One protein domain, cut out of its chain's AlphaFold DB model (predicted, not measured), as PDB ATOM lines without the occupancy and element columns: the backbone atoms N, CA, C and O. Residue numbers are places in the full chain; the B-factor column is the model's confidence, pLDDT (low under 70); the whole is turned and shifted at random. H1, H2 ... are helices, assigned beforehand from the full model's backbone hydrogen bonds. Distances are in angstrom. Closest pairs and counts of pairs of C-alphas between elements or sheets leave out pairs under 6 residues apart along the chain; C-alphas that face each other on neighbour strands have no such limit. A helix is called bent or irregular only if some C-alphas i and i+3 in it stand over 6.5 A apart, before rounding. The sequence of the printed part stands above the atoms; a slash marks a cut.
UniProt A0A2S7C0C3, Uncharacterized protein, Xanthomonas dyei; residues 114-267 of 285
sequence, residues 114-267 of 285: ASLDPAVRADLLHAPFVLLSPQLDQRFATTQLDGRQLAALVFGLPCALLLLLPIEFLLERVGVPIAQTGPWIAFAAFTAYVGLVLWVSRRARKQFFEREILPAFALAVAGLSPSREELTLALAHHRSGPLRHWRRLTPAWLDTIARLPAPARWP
ATOM      1  N   ALA A 114     -44.514   5.793 -68.333       81.62
ATOM      2  CA  ALA A 114     -45.899   5.847 -68.799       81.62
ATOM      3  C   ALA A 114     -46.080   5.326 -70.235       81.62
ATOM      4  O   ALA A 114     -47.196   4.984 -70.610       81.62
ATOM      5  N   SER A 115     -45.008   5.254 -71.036       86.62
ATOM      6  CA  SER A 115     -45.065   4.712 -72.402       86.62
ATOM      7  C   SER A 115     -44.854   3.196 -72.466       86.62
ATOM      8  O   SER A 115     -44.919   2.615 -73.550       86.62
ATOM      9  N   LEU A 116     -44.601   2.546 -71.323       90.06
ATOM     10  CA  LEU A 116     -44.501   1.093 -71.245       90.06
ATOM     11  C   LEU A 116     -45.855   0.442 -71.541       90.06
ATOM     12  O   LEU A 116     -46.885   0.859 -71.015       90.06
ATOM     13  N   ASP A 117     -45.822  -0.635 -72.322       92.62
ATOM     14  CA  ASP A 117     -46.970  -1.520 -72.515       92.62
ATOM     15  C   ASP A 117     -47.521  -1.971 -71.140       92.62
ATOM     16  O   ASP A 117     -46.740  -2.461 -70.311       92.62
ATOM     17  N   PRO A 118     -48.836  -1.823 -70.874       90.06
ATOM     18  CA  PRO A 118     -49.464  -2.268 -69.633       90.06
ATOM     19  C   PRO A 118     -49.120  -3.709 -69.237       90.06
ATOM     20  O   PRO A 118     -48.932  -3.978 -68.048       90.06
ATOM     21  N   ALA A 119     -48.978  -4.622 -70.205       90.50
ATOM     22  CA  ALA A 119     -48.596  -6.008 -69.928       90.50
ATOM     23  C   ALA A 119     -47.161  -6.100 -69.382       90.50
ATOM     24  O   ALA A 119     -46.913  -6.730 -68.353       90.50
ATOM     25  N   VAL A 120     -46.219  -5.387 -70.009       91.81
ATOM     26  CA  VAL A 120     -44.821  -5.316 -69.557       91.81
ATOM     27  C   VAL A 120     -44.726  -4.642 -68.188       91.81
ATOM     28  O   VAL A 120     -43.968  -5.095 -67.331       91.81
ATOM     29  N   ARG A 121     -45.507  -3.583 -67.943       91.88
ATOM     30  CA  ARG A 121     -45.571  -2.923 -66.633       91.88
ATOM     31  C   ARG A 121     -46.049  -3.892 -65.548       91.88
ATOM     32  O   ARG A 121     -45.416  -3.961 -64.494       91.88
ATOM     33  N   ALA A 122     -47.111  -4.653 -65.805       90.31
ATOM     34  CA  ALA A 122     -47.620  -5.651 -64.866       90.31
ATOM     35  C   ALA A 122     -46.567  -6.731 -64.557       90.31
ATOM     36  O   ALA A 122     -46.318  -7.021 -63.385       90.31
ATOM     37  N   ASP A 123     -45.873  -7.243 -65.577       90.62
ATOM     38  CA  ASP A 123     -44.786  -8.216 -65.410       90.62
ATOM     39  C   ASP A 123     -43.632  -7.657 -64.564       90.62
ATOM     40  O   ASP A 123     -43.086  -8.348 -63.698       90.62
ATOM     41  N   LEU A 124     -43.261  -6.391 -64.778       91.38
ATOM     42  CA  LEU A 124     -42.211  -5.721 -64.011       91.38
ATOM     43  C   LEU A 124     -42.593  -5.501 -62.545       91.38
ATOM     44  O   LEU A 124     -41.725  -5.608 -61.682       91.38
ATOM     45  N   LEU A 125     -43.863  -5.212 -62.257       91.38
ATOM     46  CA  LEU A 125     -44.370  -5.097 -60.886       91.38
ATOM     47  C   LEU A 125     -44.505  -6.458 -60.204       91.38
ATOM     48  O   LEU A 125     -44.361  -6.557 -58.985       91.38
ATOM     49  N   HIS A 126     -44.745  -7.508 -60.983       90.50
ATOM     50  CA  HIS A 126     -44.851  -8.869 -60.482       90.50
ATOM     51  C   HIS A 126     -43.481  -9.503 -60.186       90.50
ATOM     52  O   HIS A 126     -43.317 -10.194 -59.178       90.50
ATOM     53  N   ALA A 127     -42.469  -9.245 -61.018       90.50
ATOM     54  CA  ALA A 127     -41.152  -9.877 -60.919       90.50
ATOM     55  C   ALA A 127     -40.498  -9.831 -59.514       90.50
ATOM     56  O   ALA A 127     -39.986 -10.866 -59.078       90.50
ATOM     57  N   PRO A 128     -40.525  -8.716 -58.755       91.31
ATOM     58  CA  PRO A 128     -39.922  -8.648 -57.425       91.31
ATOM     59  C   PRO A 128     -40.548  -9.635 -56.436       91.31
ATOM     60  O   PRO A 128     -39.825 -10.235 -55.644       91.31
ATOM     61  N   PHE A 129     -41.866  -9.864 -56.507       90.88
ATOM     62  CA  PHE A 129     -42.552 -10.833 -55.646       90.88
ATOM     63  C   PHE A 129     -42.020 -12.246 -55.852       90.88
ATOM     64  O   PHE A 129     -41.774 -12.965 -54.882       90.88
ATOM     65  N   VAL A 130     -41.817 -12.626 -57.115       89.50
ATOM     66  CA  VAL A 130     -41.305 -13.945 -57.488       89.50
ATOM     67  C   VAL A 130     -39.837 -14.074 -57.094       89.50
ATOM     68  O   VAL A 130     -39.469 -15.052 -56.450       89.50
ATOM     69  N   LEU A 131     -39.011 -13.068 -57.396       90.06
ATOM     70  CA  LEU A 131     -37.564 -13.090 -57.147       90.06
ATOM     71  C   LEU A 131     -37.200 -13.113 -55.658       90.06
ATOM     72  O   LEU A 131     -36.220 -13.747 -55.269       90.06
ATOM     73  N   LEU A 132     -37.982 -12.432 -54.820       90.50
ATOM     74  CA  LEU A 132     -37.754 -12.349 -53.375       90.50
ATOM     75  C   LEU A 132     -38.491 -13.456 -52.596       90.50
ATOM     76  O   LEU A 132     -38.209 -13.662 -51.413       90.50
ATOM     77  N   SER A 133     -39.398 -14.207 -53.238       89.56
ATOM     78  CA  SER A 133     -40.125 -15.306 -52.583       89.56
ATOM     79  C   SER A 133     -39.216 -16.392 -51.988       89.56
ATOM     80  O   SER A 133     -39.439 -16.733 -50.828       89.56
ATOM     81  N   PRO A 134     -38.131 -16.860 -52.644       86.81
ATOM     82  CA  PRO A 134     -37.291 -17.917 -52.083       86.81
ATOM     83  C   PRO A 134     -36.570 -17.478 -50.804       86.81
ATOM     84  O   PRO A 134     -36.381 -18.280 -49.896       86.81
ATOM     85  N   GLN A 135     -36.197 -16.196 -50.699       86.31
ATOM     86  CA  GLN A 135     -35.561 -15.652 -49.495       86.31
ATOM     87  C   GLN A 135     -36.535 -15.599 -48.318       86.31
ATOM     88  O   GLN A 135     -36.183 -15.970 -47.196       86.31
ATOM     89  N   LEU A 136     -37.775 -15.173 -48.577       86.69
ATOM     90  CA  LEU A 136     -38.842 -15.201 -47.580       86.69
ATOM     91  C   LEU A 136     -39.141 -16.638 -47.158       86.69
ATOM     92  O   LEU A 136     -39.202 -16.914 -45.962       86.69
ATOM     93  N   ASP A 137     -39.274 -17.549 -48.115       84.62
ATOM     94  CA  ASP A 137     -39.570 -18.955 -47.860       84.62
ATOM     95  C   ASP A 137     -38.466 -19.601 -47.030       84.62
ATOM     96  O   ASP A 137     -38.761 -20.209 -46.007       84.62
ATOM     97  N   GLN A 138     -37.194 -19.399 -47.384       81.12
ATOM     98  CA  GLN A 138     -36.063 -19.942 -46.634       81.12
ATOM     99  C   GLN A 138     -36.018 -19.390 -45.202       81.12
ATOM    100  O   GLN A 138     -35.873 -20.153 -44.245       81.12
ATOM    101  N   ARG A 139     -36.203 -18.074 -45.023       81.44
ATOM    102  CA  ARG A 139     -36.160 -17.431 -43.700       81.44
ATOM    103  C   ARG A 139     -37.354 -17.807 -42.826       81.44
ATOM    104  O   ARG A 139     -37.226 -17.991 -41.608       81.44
ATOM    105  N   PHE A 140     -38.531 -17.927 -43.429       76.75
ATOM    106  CA  PHE A 140     -39.725 -18.326 -42.708       76.75
ATOM    107  C   PHE A 140     -39.770 -19.825 -42.457       76.75
ATOM    108  O   PHE A 140     -40.236 -20.183 -41.384       76.75
ATOM    109  N   ALA A 141     -39.248 -20.675 -43.347       73.50
ATOM    110  CA  ALA A 141     -39.108 -22.121 -43.150       73.50
ATOM    111  C   ALA A 141     -38.283 -22.436 -41.898       73.50
ATOM    112  O   ALA A 141     -38.739 -23.188 -41.042       73.50
ATOM    113  N   THR A 142     -37.134 -21.773 -41.715       66.19
ATOM    114  CA  THR A 142     -36.286 -21.965 -40.523       66.19
ATOM    115  C   THR A 142     -36.919 -21.467 -39.223       66.19
ATOM    116  O   THR A 142     -36.437 -21.787 -38.144       66.19
ATOM    117  N   THR A 143     -37.981 -20.659 -39.301       62.69
ATOM    118  CA  THR A 143     -38.697 -20.123 -38.130       62.69
ATOM    119  C   THR A 143     -40.110 -20.693 -37.983       62.69
ATOM    120  O   THR A 143     -40.911 -20.137 -37.223       62.69
ATOM    121  N   GLN A 144     -40.451 -21.777 -38.696       58.03
ATOM    122  CA  GLN A 144     -41.717 -22.484 -38.489       58.03
ATOM    123  C   GLN A 144     -41.575 -23.428 -37.298       58.03
ATOM    124  O   GLN A 144     -41.270 -24.604 -37.449       58.03
ATOM    125  N   LEU A 145     -41.854 -22.917 -36.101       56.72
ATOM    126  CA  LEU A 145     -42.526 -23.767 -35.126       56.72
ATOM    127  C   LEU A 145     -43.898 -24.069 -35.726       56.72
ATOM    128  O   LEU A 145     -44.649 -23.134 -36.031       56.72
ATOM    129  N   ASP A 146     -44.187 -25.347 -35.977       59.06
ATOM    130  CA  ASP A 146     -45.497 -25.760 -36.476       59.06
ATOM    131  C   ASP A 146     -46.562 -25.184 -35.534       59.06
ATOM    132  O   ASP A 146     -46.391 -25.205 -34.316       59.06
ATOM    133  N   GLY A 147     -47.657 -24.639 -36.064       59.38
ATOM    134  CA  GLY A 147     -48.715 -24.050 -35.240       59.38
ATOM    135  C   GLY A 147     -49.242 -25.040 -34.199       59.38
ATOM    136  O   GLY A 147     -49.607 -24.628 -33.103       59.38
ATOM    137  N   ARG A 148     -49.192 -26.344 -34.504       59.00
ATOM    138  CA  ARG A 148     -49.475 -27.429 -33.554       59.00
ATOM    139  C   ARG A 148     -48.413 -27.576 -32.465       59.00
ATOM    140  O   ARG A 148     -48.778 -27.746 -31.311       59.00
ATOM    141  N   GLN A 149     -47.128 -27.480 -32.800       66.69
ATOM    142  CA  GLN A 149     -46.030 -27.518 -31.823       66.69
ATOM    143  C   GLN A 149     -46.035 -26.275 -30.935       66.69
ATOM    144  O   GLN A 149     -45.852 -26.372 -29.727       66.69
ATOM    145  N   LEU A 150     -46.308 -25.113 -31.527       69.44
ATOM    146  CA  LEU A 150     -46.495 -23.872 -30.800       69.44
ATOM    147  C   LEU A 150     -47.717 -23.981 -29.885       69.44
ATOM    148  O   LEU A 150     -47.597 -23.685 -28.710       69.44
ATOM    149  N   ALA A 151     -48.862 -24.466 -30.371       67.38
ATOM    150  CA  ALA A 151     -50.041 -24.681 -29.537       67.38
ATOM    151  C   ALA A 151     -49.783 -25.706 -28.419       67.38
ATOM    152  O   ALA A 151     -50.195 -25.481 -27.290       67.38
ATOM    153  N   ALA A 152     -49.053 -26.789 -28.683       70.25
ATOM    154  CA  ALA A 152     -48.666 -27.754 -27.655       70.25
ATOM    155  C   ALA A 152     -47.733 -27.133 -26.599       70.25
ATOM    156  O   ALA A 152     -47.899 -27.392 -25.413       70.25
ATOM    157  N   LEU A 153     -46.801 -26.265 -26.998       69.25
ATOM    158  CA  LEU A 153     -45.961 -25.509 -26.066       69.25
ATOM    159  C   LEU A 153     -46.773 -24.479 -25.271       69.25
ATOM    160  O   LEU A 153     -46.642 -24.400 -24.056       69.25
ATOM    161  N   VAL A 154     -47.622 -23.702 -25.946       70.56
ATOM    162  CA  VAL A 154     -48.379 -22.592 -25.351       70.56
ATOM    163  C   VAL A 154     -49.545 -23.071 -24.490       70.56
ATOM    164  O   VAL A 154     -49.825 -22.432 -23.487       70.56
ATOM    165  N   PHE A 155     -50.216 -24.164 -24.856       75.81
ATOM    166  CA  PHE A 155     -51.383 -24.691 -24.140       75.81
ATOM    167  C   PHE A 155     -51.076 -25.991 -23.393       75.81
ATOM    168  O   PHE A 155     -51.509 -26.155 -22.260       75.81
ATOM    169  N   GLY A 156     -50.304 -26.903 -23.986       71.69
ATOM    170  CA  GLY A 156     -50.060 -28.232 -23.416       71.69
ATOM    171  C   GLY A 156     -49.263 -28.204 -22.112       71.69
ATOM    172  O   GLY A 156     -49.675 -28.841 -21.147       71.69
ATOM    173  N   LEU A 157     -48.173 -27.434 -22.042       69.81
ATOM    174  CA  LEU A 157     -47.383 -27.314 -20.809       69.81
ATOM    175  C   LEU A 157     -48.158 -26.635 -19.656       69.81
ATOM    176  O   LEU A 157     -48.165 -27.186 -18.556       69.81
ATOM    177  N   PRO A 158     -48.855 -25.499 -19.862       69.12
ATOM    178  CA  PRO A 158     -49.658 -24.900 -18.801       69.12
ATOM    179  C   PRO A 158     -50.844 -25.772 -18.390       69.12
ATOM    180  O   PRO A 158     -51.128 -25.849 -17.201       69.12
ATOM    181  N   CYS A 159     -51.505 -26.473 -19.320       72.50
ATOM    182  CA  CYS A 159     -52.541 -27.449 -18.970       72.50
ATOM    183  C   CYS A 159     -51.974 -28.616 -18.148       72.50
ATOM    184  O   CYS A 159     -52.609 -29.035 -17.186       72.50
ATOM    185  N   ALA A 160     -50.775 -29.108 -18.474       68.56
ATOM    186  CA  ALA A 160     -50.102 -30.138 -17.684       68.56
ATOM    187  C   ALA A 160     -49.750 -29.642 -16.270       68.56
ATOM    188  O   ALA A 160     -49.982 -30.359 -15.304       68.56
ATOM    189  N   LEU A 161     -49.270 -28.400 -16.133       70.50
ATOM    190  CA  LEU A 161     -49.039 -27.747 -14.836       70.50
ATOM    191  C   LEU A 161     -50.339 -27.563 -14.036       70.50
ATOM    192  O   LEU A 161     -50.367 -27.835 -12.840       70.50
ATOM    193  N   LEU A 162     -51.434 -27.170 -14.693       71.44
ATOM    194  CA  LEU A 162     -52.761 -27.055 -14.075       71.44
ATOM    195  C   LEU A 162     -53.302 -28.406 -13.585       71.44
ATOM    196  O   LEU A 162     -53.977 -28.454 -12.562       71.44
ATOM    197  N   LEU A 163     -52.988 -29.508 -14.271       72.00
ATOM    198  CA  LEU A 163     -53.362 -30.862 -13.848       72.00
ATOM    199  C   LEU A 163     -52.565 -31.365 -12.632       72.00
ATOM    200  O   LEU A 163     -53.001 -32.318 -11.988       72.00
ATOM    201  N   LEU A 164     -51.439 -30.730 -12.286       68.69
ATOM    202  CA  LEU A 164     -50.658 -31.050 -11.084       68.69
ATOM    203  C   LEU A 164     -51.193 -30.351  -9.818       68.69
ATOM    204  O   LEU A 164     -50.993 -30.865  -8.720       68.69
ATOM    205  N   LEU A 165     -51.946 -29.250  -9.950       71.06
ATOM    206  CA  LEU A 165     -52.596 -28.549  -8.825       71.06
ATOM    207  C   LEU A 165     -53.457 -29.447  -7.908       71.06
ATOM    208  O   LEU A 165     -53.326 -29.336  -6.690       71.06
ATOM    209  N   PRO A 166     -54.327 -30.351  -8.411       69.00
ATOM    210  CA  PRO A 166     -55.104 -31.231  -7.535       69.00
ATOM    211  C   PRO A 166     -54.239 -32.235  -6.757       69.00
ATOM    212  O   PRO A 166     -54.665 -32.691  -5.699       69.00
ATOM    213  N   ILE A 167     -53.037 -32.570  -7.244       68.06
ATOM    214  CA  ILE A 167     -52.097 -33.466  -6.550       68.06
ATOM    215  C   ILE A 167     -51.497 -32.753  -5.335       68.06
ATOM    216  O   ILE A 167     -51.450 -33.337  -4.254       68.06
ATOM    217  N   GLU A 168     -51.113 -31.481  -5.482       66.94
ATOM    218  CA  GLU A 168     -50.645 -30.646  -4.366       66.94
ATOM    219  C   GLU A 168     -51.733 -30.472  -3.297       66.94
ATOM    220  O   GLU A 168     -51.468 -30.661  -2.111       66.94
ATOM    221  N   PHE A 169     -52.981 -30.238  -3.715       68.69
ATOM    222  CA  PHE A 169     -54.129 -30.164  -2.803       68.69
ATOM    223  C   PHE A 169     -54.375 -31.483  -2.043       68.69
ATOM    224  O   PHE A 169     -54.759 -31.482  -0.871       68.69
ATOM    225  N   LEU A 170     -54.137 -32.632  -2.688       68.75
ATOM    226  CA  LEU A 170     -54.243 -33.943  -2.043       68.75
ATOM    227  C   LEU A 170     -53.121 -34.176  -1.016       68.75
ATOM    228  O   LEU A 170     -53.376 -34.731   0.050       68.75
ATOM    229  N   LEU A 171     -51.894 -33.747  -1.328       67.69
ATOM    230  CA  LEU A 171     -50.716 -33.849  -0.456       67.69
ATOM    231  C   LEU A 171     -50.845 -32.969   0.796       67.69
ATOM    232  O   LEU A 171     -50.459 -33.394   1.887       67.69
ATOM    233  N   GLU A 172     -51.452 -31.789   0.664       70.50
ATOM    234  CA  GLU A 172     -51.730 -30.889   1.788       70.50
ATOM    235  C   GLU A 172     -52.724 -31.523   2.782       70.50
ATOM    236  O   GLU A 172     -52.526 -31.454   3.996       70.50
ATOM    237  N   ARG A 173     -53.728 -32.272   2.291       72.38
ATOM    238  CA  ARG A 173     -54.632 -33.076   3.143       72.38
ATOM    239  C   ARG A 173     -53.932 -34.199   3.913       72.38
ATOM    240  O   ARG A 173     -54.458 -34.632   4.935       72.38
ATOM    241  N   VAL A 174     -52.780 -34.673   3.440       77.81
ATOM    242  CA  VAL A 174     -51.962 -35.706   4.107       77.81
ATOM    243  C   VAL A 174     -50.970 -35.076   5.104       77.81
ATOM    244  O   VAL A 174     -50.227 -35.786   5.778       77.81
ATOM    245  N   GLY A 175     -50.992 -33.748   5.274       69.56
ATOM    246  CA  GLY A 175     -50.204 -33.040   6.286       69.56
ATOM    247  C   GLY A 175     -48.786 -32.684   5.844       69.56
ATOM    248  O   GLY A 175     -47.947 -32.381   6.690       69.56
ATOM    249  N   VAL A 176     -48.501 -32.706   4.538       64.31
ATOM    250  CA  VAL A 176     -47.231 -32.212   3.993       64.31
ATOM    251  C   VAL A 176     -47.378 -30.709   3.716       64.31
ATOM    252  O   VAL A 176     -48.142 -30.341   2.824       64.31
ATOM    253  N   PRO A 177     -46.685 -29.817   4.451       60.34
ATOM    254  CA  PRO A 177     -46.778 -28.381   4.217       60.34
ATOM    255  C   PRO A 177     -46.028 -28.019   2.930       60.34
ATOM    256  O   PRO A 177     -44.798 -28.038   2.884       60.34
ATOM    257  N   ILE A 178     -46.771 -27.686   1.878       61.06
ATOM    258  CA  ILE A 178     -46.232 -27.196   0.606       61.06
ATOM    259  C   ILE A 178     -46.666 -25.733   0.470       61.06
ATOM    260  O   ILE A 178     -47.839 -25.406   0.624       61.06
ATOM    261  N   ALA A 179     -45.722 -24.825   0.218       61.03
ATOM    262  CA  ALA A 179     -46.030 -23.408   0.043       61.03
ATOM    263  C   ALA A 179     -46.904 -23.196  -1.215       61.03
ATOM    264  O   ALA A 179     -46.415 -23.323  -2.338       61.03
ATOM    265  N   GLN A 180     -48.180 -22.837  -1.024       63.34
ATOM    266  CA  GLN A 180     -49.222 -22.705  -2.065       63.34
ATOM    267  C   GLN A 180     -48.918 -21.710  -3.214       63.34
ATOM    268  O   GLN A 180     -49.678 -21.610  -4.178       63.34
ATOM    269  N   THR A 181     -47.824 -20.948  -3.154       65.75
ATOM    270  CA  THR A 181     -47.457 -19.936  -4.161       65.75
ATOM    271  C   THR A 181     -46.647 -20.481  -5.344       65.75
ATOM    272  O   THR A 181     -46.611 -19.840  -6.397       65.75
ATOM    273  N   GLY A 182     -46.029 -21.660  -5.219       69.38
ATOM    274  CA  GLY A 182     -45.149 -22.252  -6.238       69.38
ATOM    275  C   GLY A 182     -45.746 -22.403  -7.652       69.38
ATOM    276  O   GLY A 182     -45.146 -21.901  -8.612       69.38
ATOM    277  N   PRO A 183     -46.917 -23.044  -7.831       72.75
ATOM    278  CA  PRO A 183     -47.439 -23.370  -9.163       72.75
ATOM    279  C   PRO A 183     -47.937 -22.143  -9.941       72.75
ATOM    280  O   PRO A 183     -47.719 -22.046 -11.151       72.75
ATOM    281  N   TRP A 184     -48.543 -21.161  -9.266       73.06
ATOM    282  CA  TRP A 184     -49.001 -19.921  -9.905       73.06
ATOM    283  C   TRP A 184     -47.835 -19.068 -10.410       73.06
ATOM    284  O   TRP A 184     -47.902 -18.527 -11.516       73.06
ATOM    285  N   ILE A 185     -46.742 -18.995  -9.641       74.25
ATOM    286  CA  ILE A 185     -45.514 -18.308 -10.063       74.25
ATOM    287  C   ILE A 185     -44.904 -19.017 -11.279       74.25
ATOM    288  O   ILE A 185     -44.532 -18.351 -12.245       74.25
ATOM    289  N   ALA A 186     -44.853 -20.354 -11.279       72.69
ATOM    290  CA  ALA A 186     -44.346 -21.130 -12.410       72.69
ATOM    291  C   ALA A 186     -45.184 -20.920 -13.686       72.69
ATOM    292  O   ALA A 186     -44.630 -20.711 -14.767       72.69
ATOM    293  N   PHE A 187     -46.514 -20.900 -13.565       77.56
ATOM    294  CA  PHE A 187     -47.422 -20.613 -14.677       77.56
ATOM    295  C   PHE A 187     -47.240 -19.186 -15.221       77.56
ATOM    296  O   PHE A 187     -47.127 -18.987 -16.434       77.56
ATOM    297  N   ALA A 188     -47.169 -18.185 -14.338       79.56
ATOM    298  CA  ALA A 188     -46.940 -16.794 -14.725       79.56
ATOM    299  C   ALA A 188     -45.578 -16.615 -15.419       79.56
ATOM    300  O   ALA A 188     -45.494 -15.990 -16.477       79.56
ATOM    301  N   ALA A 189     -44.516 -17.223 -14.884       77.50
ATOM    302  CA  ALA A 189     -43.187 -17.197 -15.487       77.50
ATOM    303  C   ALA A 189     -43.169 -17.874 -16.868       77.50
ATOM    304  O   ALA A 189     -42.586 -17.339 -17.813       77.50
ATOM    305  N   PHE A 190     -43.846 -19.016 -17.020       78.44
ATOM    306  CA  PHE A 190     -43.924 -19.725 -18.294       78.44
ATOM    307  C   PHE A 190     -44.710 -18.944 -19.353       78.44
ATOM    308  O   PHE A 190     -44.247 -18.783 -20.483       78.44
ATOM    309  N   THR A 191     -45.883 -18.420 -18.998       79.75
ATOM    310  CA  THR A 191     -46.700 -17.609 -19.914       79.75
ATOM    311  C   THR A 191     -45.976 -16.330 -20.333       79.75
ATOM    312  O   THR A 191     -45.968 -16.000 -21.522       79.75
ATOM    313  N   ALA A 192     -45.281 -15.664 -19.405       82.12
ATOM    314  CA  ALA A 192     -44.412 -14.533 -19.715       82.12
ATOM    315  C   ALA A 192     -43.263 -14.933 -20.659       82.12
ATOM    316  O   ALA A 192     -43.014 -14.238 -21.647       82.12
ATOM    317  N   TYR A 193     -42.607 -16.073 -20.415       78.88
ATOM    318  CA  TYR A 193     -41.541 -16.598 -21.274       78.88
ATOM    319  C   TYR A 193     -42.035 -16.881 -22.701       78.88
ATOM    320  O   TYR A 193     -41.436 -16.419 -23.673       78.88
ATOM    321  N   VAL A 194     -43.166 -17.573 -22.846       81.75
ATOM    322  CA  VAL A 194     -43.797 -17.836 -24.147       81.75
ATOM    323  C   VAL A 194     -44.158 -16.532 -24.857       81.75
ATOM    324  O   VAL A 194     -43.851 -16.367 -26.042       81.75
ATOM    325  N   GLY A 195     -44.777 -15.587 -24.143       84.31
ATOM    326  CA  GLY A 195     -45.110 -14.266 -24.672       84.31
ATOM    327  C   GLY A 195     -43.876 -13.529 -25.194       84.31
ATOM    328  O   GLY A 195     -43.901 -12.990 -26.305       84.31
ATOM    329  N   LEU A 196     -42.768 -13.583 -24.448       81.44
ATOM    330  CA  LEU A 196     -41.486 -13.006 -24.842       81.44
ATOM    331  C   LEU A 196     -40.924 -13.674 -26.106       81.44
ATOM    332  O   LEU A 196     -40.557 -12.969 -27.046       81.44
ATOM    333  N   VAL A 197     -40.905 -15.008 -26.182       79.12
ATOM    334  CA  VAL A 197     -40.424 -15.750 -27.364       79.12
ATOM    335  C   VAL A 197     -41.245 -15.402 -28.611       79.12
ATOM    336  O   VAL A 197     -40.679 -15.149 -29.681       79.12
ATOM    337  N   LEU A 198     -42.574 -15.330 -28.486       82.75
ATOM    338  CA  LEU A 198     -43.465 -14.921 -29.574       82.75
ATOM    339  C   LEU A 198     -43.205 -13.479 -30.014       82.75
ATOM    340  O   LEU A 198     -43.166 -13.198 -31.216       82.75
ATOM    341  N   TRP A 199     -43.014 -12.571 -29.060       84.19
ATOM    342  CA  TRP A 199     -42.717 -11.171 -29.336       84.19
ATOM    343  C   TRP A 199     -41.370 -11.004 -30.050       84.19
ATOM    344  O   TRP A 199     -41.324 -10.368 -31.106       84.19
ATOM    345  N   VAL A 200     -40.301 -11.639 -29.553       81.44
ATOM    346  CA  VAL A 200     -38.972 -11.637 -30.189       81.44
ATOM    347  C   VAL A 200     -39.054 -12.216 -31.601       81.44
ATOM    348  O   VAL A 200     -38.546 -11.611 -32.545       81.44
ATOM    349  N   SER A 201     -39.764 -13.333 -31.780       80.38
ATOM    350  CA  SER A 201     -39.939 -13.973 -33.090       80.38
ATOM    351  C   SER A 201     -40.673 -13.066 -34.082       80.38
ATOM    352  O   SER A 201     -40.241 -12.905 -35.225       80.38
ATOM    353  N   ARG A 202     -41.772 -12.426 -33.660       83.38
ATOM    354  CA  ARG A 202     -42.515 -11.462 -34.492       83.38
ATOM    355  C   ARG A 202     -41.659 -10.247 -34.842       83.38
ATOM    356  O   ARG A 202     -41.653  -9.825 -35.999       83.38
ATOM    357  N   ARG A 203     -40.907  -9.716 -33.875       85.12
ATOM    358  CA  ARG A 203     -40.002  -8.581 -34.078       85.12
ATOM    359  C   ARG A 203     -38.882  -8.919 -35.061       85.12
ATOM    360  O   ARG A 203     -38.640  -8.128 -35.964       85.12
ATOM    361  N   ALA A 204     -38.264 -10.092 -34.945       81.94
ATOM    362  CA  ALA A 204     -37.222 -10.547 -35.863       81.94
ATOM    363  C   ALA A 204     -37.741 -10.678 -37.305       81.94
ATOM    364  O   ALA A 204     -37.085 -10.225 -38.240       81.94
ATOM    365  N   ARG A 205     -38.951 -11.230 -37.491       84.31
ATOM    366  CA  ARG A 205     -39.602 -11.316 -38.811       84.31
ATOM    367  C   ARG A 205     -39.868  -9.937 -39.412       84.31
ATOM    368  O   ARG A 205     -39.572  -9.723 -40.584       84.31
ATOM    369  N   LYS A 206     -40.392  -9.007 -38.607       84.88
ATOM    370  CA  LYS A 206     -40.633  -7.621 -39.029       84.88
ATOM    371  C   LYS A 206     -39.327  -6.925 -39.422       84.88
ATOM    372  O   LYS A 206     -39.245  -6.379 -40.511       84.88
ATOM    373  N   GLN A 207     -38.299  -7.012 -38.578       85.62
ATOM    374  CA  GLN A 207     -36.997  -6.393 -38.836       85.62
ATOM    375  C   GLN A 207     -36.318  -6.952 -40.087       85.62
ATOM    376  O   GLN A 207     -35.769  -6.180 -40.859       85.62
ATOM    377  N   PHE A 208     -36.367  -8.269 -40.304       87.31
ATOM    378  CA  PHE A 208     -35.857  -8.888 -41.531       87.31
ATOM    379  C   PHE A 208     -36.581  -8.343 -42.766       87.31
ATOM    380  O   PHE A 208     -35.942  -7.909 -43.721       87.31
ATOM    381  N   PHE A 209     -37.915  -8.307 -42.724       87.31
ATOM    382  CA  PHE A 209     -38.702  -7.784 -43.833       87.31
ATOM    383  C   PHE A 209     -38.371  -6.314 -44.124       87.31
ATOM    384  O   PHE A 209     -38.117  -5.965 -45.271       87.31
ATOM    385  N   GLU A 210     -38.308  -5.468 -43.096       87.06
ATOM    386  CA  GLU A 210     -38.016  -4.036 -43.240       87.06
ATOM    387  C   GLU A 210     -36.573  -3.749 -43.679       87.06
ATOM    388  O   GLU A 210     -36.345  -2.772 -44.385       87.06
ATOM    389  N   ARG A 211     -35.598  -4.572 -43.270       86.25
ATOM    390  CA  ARG A 211     -34.171  -4.328 -43.545       86.25
ATOM    391  C   ARG A 211     -33.657  -4.966 -44.826       86.25
ATOM    392  O   ARG A 211     -32.739  -4.419 -45.421       86.25
ATOM    393  N   GLU A 212     -34.197  -6.112 -45.226       86.75
ATOM    394  CA  GLU A 212     -33.664  -6.875 -46.362       86.75
ATOM    395  C   GLU A 212     -34.632  -6.866 -47.547       86.75
ATOM    396  O   GLU A 212     -34.253  -6.525 -48.665       86.75
ATOM    397  N   ILE A 213     -35.907  -7.171 -47.300       89.38
ATOM    398  CA  ILE A 213     -36.883  -7.412 -48.371       89.38
ATOM    399  C   ILE A 213     -37.481  -6.108 -48.892       89.38
ATOM    400  O   ILE A 213     -37.530  -5.891 -50.100       89.38
ATOM    401  N   LEU A 214     -37.910  -5.222 -47.993       88.94
ATOM    402  CA  LEU A 214     -38.517  -3.941 -48.339       88.94
ATOM    403  C   LEU A 214     -37.592  -3.048 -49.188       88.94
ATOM    404  O   LEU A 214     -38.056  -2.577 -50.227       88.94
ATOM    405  N   PRO A 215     -36.305  -2.830 -48.840       89.00
ATOM    406  CA  PRO A 215     -35.423  -2.021 -49.678       89.00
ATOM    407  C   PRO A 215     -35.120  -2.687 -51.023       89.00
ATOM    408  O   PRO A 215     -35.089  -1.997 -52.039       89.00
ATOM    409  N   ALA A 216     -34.949  -4.012 -51.072       89.19
ATOM    410  CA  ALA A 216     -34.758  -4.723 -52.336       89.19
ATOM    411  C   ALA A 216     -35.992  -4.599 -53.245       89.19
ATOM    412  O   ALA A 216     -35.863  -4.327 -54.437       89.19
ATOM    413  N   PHE A 217     -37.192  -4.727 -52.678       90.75
ATOM    414  CA  PHE A 217     -38.437  -4.542 -53.414       90.75
ATOM    415  C   PHE A 217     -38.569  -3.106 -53.925       90.75
ATOM    416  O   PHE A 217     -38.832  -2.903 -55.107       90.75
ATOM    417  N   ALA A 218     -38.335  -2.114 -53.060       89.81
ATOM    418  CA  ALA A 218     -38.363  -0.698 -53.418       89.81
ATOM    419  C   ALA A 218     -37.394  -0.373 -54.565       89.81
ATOM    420  O   ALA A 218     -37.753   0.353 -55.490       89.81
ATOM    421  N   LEU A 219     -36.191  -0.955 -54.542       87.81
ATOM    422  CA  LEU A 219     -35.219  -0.833 -55.629       87.81
ATOM    423  C   LEU A 219     -35.714  -1.469 -56.932       87.81
ATOM    424  O   LEU A 219     -35.470  -0.918 -57.999       87.81
ATOM    425  N   ALA A 220     -36.417  -2.596 -56.867       90.12
ATOM    426  CA  ALA A 220     -36.903  -3.278 -58.061       90.12
ATOM    427  C   ALA A 220     -38.067  -2.530 -58.742       90.12
ATOM    428  O   ALA A 220     -38.141  -2.484 -59.972       90.12
ATOM    429  N   VAL A 221     -38.947  -1.900 -57.957       89.94
ATOM    430  CA  VAL A 221     -40.064  -1.083 -58.475       89.94
ATOM    431  C   VAL A 221     -39.703   0.390 -58.683       89.94
ATOM    432  O   VAL A 221     -40.540   1.184 -59.120       89.94
ATOM    433  N   ALA A 222     -38.451   0.761 -58.406       85.75
ATOM    434  CA  ALA A 222     -37.912   2.087 -58.658       85.75
ATOM    435  C   ALA A 222     -38.190   2.528 -60.104       85.75
ATOM    436  O   ALA A 222     -37.875   1.816 -61.057       85.75
ATOM    437  N   GLY A 223     -38.778   3.715 -60.260       83.19
ATOM    438  CA  GLY A 223     -39.109   4.302 -61.562       83.19
ATOM    439  C   GLY A 223     -40.485   3.923 -62.115       83.19
ATOM    440  O   GLY A 223     -40.968   4.613 -63.005       83.19
ATOM    441  N   LEU A 224     -41.159   2.899 -61.575       85.56
ATOM    442  CA  LEU A 224     -42.527   2.554 -61.987       85.56
ATOM    443  C   LEU A 224     -43.597   3.341 -61.221       85.56
ATOM    444  O   LEU A 224     -44.714   3.450 -61.722       85.56
ATOM    445  N   SER A 225     -43.269   3.885 -60.043       85.31
ATOM    446  CA  SER A 225     -44.196   4.616 -59.157       85.31
ATOM    447  C   SER A 225     -45.535   3.888 -58.980       85.31
ATOM    448  O   SER A 225     -46.576   4.422 -59.371       85.31
ATOM    449  N   PRO A 226     -45.523   2.634 -58.495       88.44
ATOM    450  CA  PRO A 226     -46.727   1.823 -58.487       88.44
ATOM    451  C   PRO A 226     -47.773   2.352 -57.512       88.44
ATOM    452  O   PRO A 226     -47.451   2.756 -56.391       88.44
ATOM    453  N   SER A 227     -49.040   2.280 -57.910       89.75
ATOM    454  CA  SER A 227     -50.143   2.542 -56.990       89.75
ATOM    455  C   SER A 227     -50.340   1.359 -56.036       89.75
ATOM    456  O   SER A 227     -49.942   0.221 -56.306       89.75
ATOM    457  N   ARG A 228     -51.007   1.603 -54.901       88.88
ATOM    458  CA  ARG A 228     -51.393   0.524 -53.980       88.88
ATOM    459  C   ARG A 228     -52.235  -0.539 -54.691       88.88
ATOM    460  O   ARG A 228     -52.050  -1.720 -54.426       88.88
ATOM    461  N   GLU A 229     -53.138  -0.113 -55.568       88.56
ATOM    462  CA  GLU A 229     -54.041  -0.995 -56.312       88.56
ATOM    463  C   GLU A 229     -53.283  -1.876 -57.307       88.56
ATOM    464  O   GLU A 229     -53.543  -3.073 -57.397       88.56
ATOM    465  N   GLU A 230     -52.282  -1.328 -57.999       88.50
ATOM    466  CA  GLU A 230     -51.425  -2.113 -58.893       88.50
ATOM    467  C   GLU A 230     -50.654  -3.191 -58.118       88.50
ATOM    468  O   GLU A 230     -50.579  -4.342 -58.551       88.50
ATOM    469  N   LEU A 231     -50.122  -2.853 -56.936       89.19
ATOM    470  CA  LEU A 231     -49.400  -3.814 -56.098       89.19
ATOM    471  C   LEU A 231     -50.323  -4.889 -55.512       89.19
ATOM    472  O   LEU A 231     -49.930  -6.056 -55.437       89.19
ATOM    473  N   THR A 232     -51.540  -4.532 -55.089       88.25
ATOM    474  CA  THR A 232     -52.505  -5.521 -54.586       88.25
ATOM    475  C   THR A 232     -52.973  -6.451 -55.696       88.25
ATOM    476  O   THR A 232     -53.097  -7.650 -55.445       88.25
ATOM    477  N   LEU A 233     -53.180  -5.944 -56.914       87.62
ATOM    478  CA  LEU A 233     -53.516  -6.755 -58.085       87.62
ATOM    479  C   LEU A 233     -52.373  -7.704 -58.462       87.62
ATOM    480  O   LEU A 233     -52.612  -8.902 -58.631       87.62
ATOM    481  N   ALA A 234     -51.132  -7.208 -58.501       86.69
ATOM    482  CA  ALA A 234     -49.949  -8.031 -58.755       86.69
ATOM    483  C   ALA A 234     -49.794  -9.150 -57.709       86.69
ATOM    484  O   ALA A 234     -49.476 -10.288 -58.050       86.69
ATOM    485  N   LEU A 235     -50.085  -8.858 -56.436       85.19
ATOM    486  CA  LEU A 235     -50.061  -9.852 -55.361       85.19
ATOM    487  C   LEU A 235     -51.231 -10.851 -55.444       85.19
ATOM    488  O   LEU A 235     -51.072 -12.024 -55.097       85.19
ATOM    489  N   ALA A 236     -52.414 -10.399 -55.870       81.56
ATOM    490  CA  ALA A 236     -53.623 -11.215 -55.949       81.56
ATOM    491  C   ALA A 236     -53.587 -12.243 -57.090       81.56
ATOM    492  O   ALA A 236     -54.232 -13.288 -56.971       81.56
ATOM    493  N   HIS A 237     -52.818 -11.975 -58.153       71.44
ATOM    494  CA  HIS A 237     -52.733 -12.816 -59.352       71.44
ATOM    495  C   HIS A 237     -52.361 -14.283 -59.049       71.44
ATOM    496  O   HIS A 237     -52.829 -15.195 -59.725       71.44
ATOM    497  N   HIS A 238     -51.635 -14.553 -57.959       62.41
ATOM    498  CA  HIS A 238     -51.379 -15.914 -57.483       62.41
ATOM    499  C   HIS A 238     -52.163 -16.230 -56.206       62.41
ATOM    500  O   HIS A 238     -51.673 -16.017 -55.095       62.41
ATOM    501  N   ARG A 239     -53.365 -16.817 -56.346       53.25
ATOM    502  CA  ARG A 239     -54.185 -17.330 -55.223       53.25
ATOM    503  C   ARG A 239     -53.586 -18.575 -54.553       53.25
ATOM    504  O   ARG A 239     -53.723 -18.726 -53.338       53.25
ATOM    505  N   SER A 240     -52.818 -19.381 -55.274       53.94
ATOM    506  CA  SER A 240     -52.073 -20.556 -54.792       53.94
ATOM    507  C   SER A 240     -50.644 -20.513 -55.356       53.94
ATOM    508  O   SER A 240     -50.461 -20.159 -56.518       53.94
ATOM    509  N   GLY A 241     -49.620 -20.787 -54.532       62.00
ATOM    510  CA  GLY A 241     -48.212 -20.775 -54.966       62.00
ATOM    511  C   GLY A 241     -47.210 -20.155 -53.970       62.00
ATOM    512  O   GLY A 241     -47.566 -19.932 -52.807       62.00
ATOM    513  N   PRO A 242     -45.973 -19.847 -54.422       63.47
ATOM    514  CA  PRO A 242     -44.834 -19.404 -53.593       63.47
ATOM    515  C   PRO A 242     -45.046 -18.049 -52.894       63.47
ATOM    516  O   PRO A 242     -44.276 -17.647 -52.031       63.47
ATOM    517  N   LEU A 243     -46.140 -17.336 -53.190       73.25
ATOM    518  CA  LEU A 243     -46.435 -16.029 -52.596       73.25
ATOM    519  C   LEU A 243     -47.240 -16.089 -51.282       73.25
ATOM    520  O   LEU A 243     -47.783 -15.080 -50.824       73.25
ATOM    521  N   ARG A 244     -47.341 -17.262 -50.640       76.31
ATOM    522  CA  ARG A 244     -48.084 -17.436 -49.377       76.31
ATOM    523  C   ARG A 244     -47.561 -16.524 -48.265       76.31
ATOM    524  O   ARG A 244     -48.348 -16.015 -47.467       76.31
ATOM    525  N   HIS A 245     -46.247 -16.333 -48.201       79.31
ATOM    526  CA  HIS A 245     -45.610 -15.550 -47.146       79.31
ATOM    527  C   HIS A 245     -45.871 -14.052 -47.290       79.31
ATOM    528  O   HIS A 245     -46.141 -13.399 -46.286       79.31
ATOM    529  N   TRP A 246     -45.929 -13.540 -48.520       81.19
ATOM    530  CA  TRP A 246     -46.301 -12.152 -48.796       81.19
ATOM    531  C   TRP A 246     -47.688 -11.792 -48.258       81.19
ATOM    532  O   TRP A 246     -47.862 -10.741 -47.651       81.19
ATOM    533  N   ARG A 247     -48.663 -12.697 -48.394       77.88
ATOM    534  CA  ARG A 247     -50.043 -12.490 -47.915       77.88
ATOM    535  C   ARG A 247     -50.198 -12.541 -46.396       77.88
ATOM    536  O   ARG A 247     -51.197 -12.066 -45.870       77.88
ATOM    537  N   ARG A 248     -49.233 -13.131 -45.686       78.19
ATOM    538  CA  ARG A 248     -49.215 -13.171 -44.213       78.19
ATOM    539  C   ARG A 248     -48.654 -11.892 -43.596       78.19
ATOM    540  O   ARG A 248     -48.754 -11.719 -42.384       78.19
ATOM    541  N   LEU A 249     -48.033 -11.036 -44.402       80.38
ATOM    542  CA  LEU A 249     -47.518  -9.751 -43.956       80.38
ATOM    543  C   LEU A 249     -48.656  -8.734 -43.880       80.38
ATOM    544  O   LEU A 249     -49.573  -8.738 -44.698       80.38
ATOM    545  N   THR A 250     -48.582  -7.840 -42.897       78.12
ATOM    546  CA  THR A 250     -49.565  -6.769 -42.717       78.12
ATOM    547  C   THR A 250     -49.569  -5.851 -43.943       78.12
ATOM    548  O   THR A 250     -48.507  -5.351 -44.290       78.12
ATOM    549  N   PRO A 251     -50.716  -5.536 -44.569       80.81
ATOM    550  CA  PRO A 251     -50.759  -4.796 -45.838       80.81
ATOM    551  C   PRO A 251     -50.206  -3.360 -45.778       80.81
ATOM    552  O   PRO A 251     -49.972  -2.765 -46.822       80.81
ATOM    553  N   ALA A 252     -49.941  -2.816 -44.585       84.19
ATOM    554  CA  ALA A 252     -49.403  -1.468 -44.380       84.19
ATOM    555  C   ALA A 252     -48.081  -1.189 -45.126       84.19
ATOM    556  O   ALA A 252     -47.792  -0.041 -45.457       84.19
ATOM    557  N   TRP A 253     -47.276  -2.217 -45.421       84.62
ATOM    558  CA  TRP A 253     -46.040  -2.026 -46.187       84.62
ATOM    559  C   TRP A 253     -46.305  -1.634 -47.651       84.62
ATOM    560  O   TRP A 253     -45.481  -0.942 -48.241       84.62
ATOM    561  N   LEU A 254     -47.459  -2.002 -48.225       86.00
ATOM    562  CA  LEU A 254     -47.850  -1.586 -49.579       86.00
ATOM    563  C   LEU A 254     -48.026  -0.069 -49.651       86.00
ATOM    564  O   LEU A 254     -47.565   0.561 -50.599       86.00
ATOM    565  N   ASP A 255     -48.629   0.518 -48.613       85.94
ATOM    566  CA  ASP A 255     -48.765   1.969 -48.491       85.94
ATOM    567  C   ASP A 255     -47.394   2.638 -48.347       85.94
ATOM    568  O   ASP A 255     -47.184   3.726 -48.875       85.94
ATOM    569  N   THR A 256     -46.441   1.991 -47.661       84.19
ATOM    570  CA  THR A 256     -45.062   2.492 -47.574       84.19
ATOM    571  C   THR A 256     -44.429   2.577 -48.957       84.19
ATOM    572  O   THR A 256     -43.880   3.620 -49.285       84.19
ATOM    573  N   ILE A 257     -44.554   1.534 -49.785       83.62
ATOM    574  CA  ILE A 257     -43.965   1.510 -51.132       83.62
ATOM    575  C   ILE A 257     -44.663   2.485 -52.078       83.62
ATOM    576  O   ILE A 257     -43.982   3.215 -52.788       83.62
ATOM    577  N   ALA A 258     -45.995   2.545 -52.053       81.44
ATOM    578  CA  ALA A 258     -46.759   3.472 -52.890       81.44
ATOM    579  C   ALA A 258     -46.461   4.950 -52.566       81.44
ATOM    580  O   ALA A 258     -46.628   5.819 -53.415       81.44
ATOM    581  N   ARG A 259     -46.019   5.240 -51.334       79.94
ATOM    582  CA  ARG A 259     -45.607   6.582 -50.891       79.94
ATOM    583  C   ARG A 259     -44.122   6.862 -51.079       79.94
ATOM    584  O   ARG A 259     -43.709   7.996 -50.837       79.94
ATOM    585  N   LEU A 260     -43.313   5.866 -51.449       71.56
ATOM    586  CA  LEU A 260     -41.911   6.133 -51.734       71.56
ATOM    587  C   LEU A 260     -41.863   7.097 -52.918       71.56
ATOM    588  O   LEU A 260     -42.481   6.813 -53.949       71.56
ATOM    589  N   PRO A 261     -41.152   8.231 -52.796       60.62
ATOM    590  CA  PRO A 261     -40.927   9.073 -53.952       60.62
ATOM    591  C   PRO A 261     -40.291   8.190 -55.021       60.62
ATOM    592  O   PRO A 261     -39.341   7.454 -54.730       60.62
ATOM    593  N   ALA A 262     -40.836   8.242 -56.242       54.25
ATOM    594  CA  ALA A 262     -40.154   7.721 -57.420       54.25
ATOM    595  C   ALA A 262     -38.700   8.162 -57.280       54.25
ATOM    596  O   ALA A 262     -38.502   9.368 -57.103       54.25
ATOM    597  N   PRO A 263     -37.707   7.259 -57.207       49.41
ATOM    598  CA  PRO A 263     -36.376   7.695 -56.842       49.41
ATOM    599  C   PRO A 263     -35.949   8.743 -57.859       49.41
ATOM    600  O   PRO A 263     -35.753   8.438 -59.036       49.41
ATOM    601  N   ALA A 264     -35.864   9.994 -57.396       35.00
ATOM    602  CA  ALA A 264     -35.192  11.061 -58.096       35.00
ATOM    603  C   ALA A 264     -33.810  10.499 -58.385       35.00
ATOM    604  O   ALA A 264     -33.089  10.209 -57.433       35.00
ATOM    605  N   ARG A 265     -33.549  10.205 -59.669       39.09
ATOM    606  CA  ARG A 265     -32.286   9.719 -60.245       39.09
ATOM    607  C   ARG A 265     -31.227   9.500 -59.166       39.09
ATOM    608  O   ARG A 265     -30.479  10.416 -58.840       39.09
ATOM    609  N   TRP A 266     -31.233   8.318 -58.549       37.00
ATOM    610  CA  TRP A 266     -30.322   8.068 -57.440       37.00
ATOM    611  C   TRP A 266     -28.884   8.147 -57.970       37.00
ATOM    612  O   TRP A 266     -28.605   7.566 -59.025       37.00
ATOM    613  N   PRO A 267     -27.994   8.895 -57.300       32.16
ATOM    614  CA  PRO A 267     -26.826   9.475 -57.934       32.16
ATOM    615  C   PRO A 267     -25.853   8.409 -58.433       32.16
ATOM    616  O   PRO A 267     -25.637   7.356 -57.817       32.16
TER     617      PRO A 267
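What this domain is: This is residues 114 to 267 of the 285 residues of an uncharacterized protein of Xanthomonas dyei (UniProt A0A2S7C0C3). The model is a long, slender hairpin of helices with a small head at one end. H1 and H2 run out one after the other, the long H3 comes back past them, and the short H4, H5 and H6 gather with H1 in the head. The printed part has 154 residues with six named helices, H1 to H6 in order, and no named strand: all helix. It is extended, a rod of 87 by 33 by 23 A, with a radius of gyration of the C-alphas of 24.4 A.

How they stand to each other: H3, residues 182 to 220, is the longest helix, with a kink of 27 degrees near residue 213; it is neither bent nor irregular, but only just: C-alphas 211 and 214 are 6.5 A apart. H2, residues 147 to 173, was assigned as one helix by its hydrogen bonds but is bent, with C-alphas 154 and 157 6.6 A apart; its arms are H2a, residues 147 to 154, and H2b, residues 157 to 173. H2b and H3 form a helical hairpin, opposite ways at a shallow tilt of 8 degrees; H2b touches H3 with residues 158 to 165 alone, and the closest C-alphas, of Pro 158 and Phe 187, are 6.4 A apart. H2a is close to H3 but not clearly touching, 6.7 A between the closest C-alphas, of Val 154 and Val 194. H1, residues 118 to 141, likewise one helix by its hydrogen bonds, is bent, with C-alphas 131 and 134 7.0 A apart; its arms are H1a, residues 118 to 131, and H1b, residues 134 to 141. H1a and H3 only just touch, with 3 pairs of C-alphas within 8 A, and only at their ends; the closest, of Pro 128 and Phe 217, are 5.9 A apart. H1b and H3 are near each other. H4, residues 228 to 236, touches H1a at a steep tilt of 64 degrees, its closest C-alphas, of His 126 and Ala 234, 5.4 A apart. H6, residues 252 to 258, touches H4, opposite ways at a steep tilt of 62 degrees, the closest C-alphas being those of Arg 228 and Ala 258, 5.6 A apart. H5, residues 244 to 247, only just touches H1b, with 3 pairs of C-alphas within 8 A; the closest, of Leu 136 and His 245, are 6.8 A apart. The helix packing is mostly crossed, but only just: H1a and H4, at 64 degrees, and H4 and H6, at 62 degrees, touch at a steep tilt, and H2b and H3, at 8 degrees, touch at a shallow one. Every O i to N i+4 pair is within hydrogen-bond range in H1b, H2a, H4 and H6, against 7 of 10 in H1a, 10 of 13 in H2b and 32 of 35 in H3; H5 is too short for such a pair.

Where its parts are: H3 is 55.8 A long, from C-alpha 182 at (-45.149, -22.252, -6.238) to C-alpha 220 at (-36.903, -3.278, -58.061). H2b is 25.7 A long and H1a 20.4 A; both are irregular, with C-alphas 163 and 166 6.6 A apart in H2b and C-alphas 125 and 128 6.7 A apart in H1a. H1a begins with C-alpha 118 at (-49.464, -2.268, -69.633), and H6 ends with C-alpha 258 at (-46.759, 3.472, -52.890).

The domain as a whole: The two C-alphas farthest apart, of Ser 115 and Gly 175, are 87.4 A apart. The printed part has no cut and no long link. The mean pLDDT of the printed part is 77.2; 41 residues are under 70, among them 142 to 151, 175 to 182, 238 to 242 and 261 to 267.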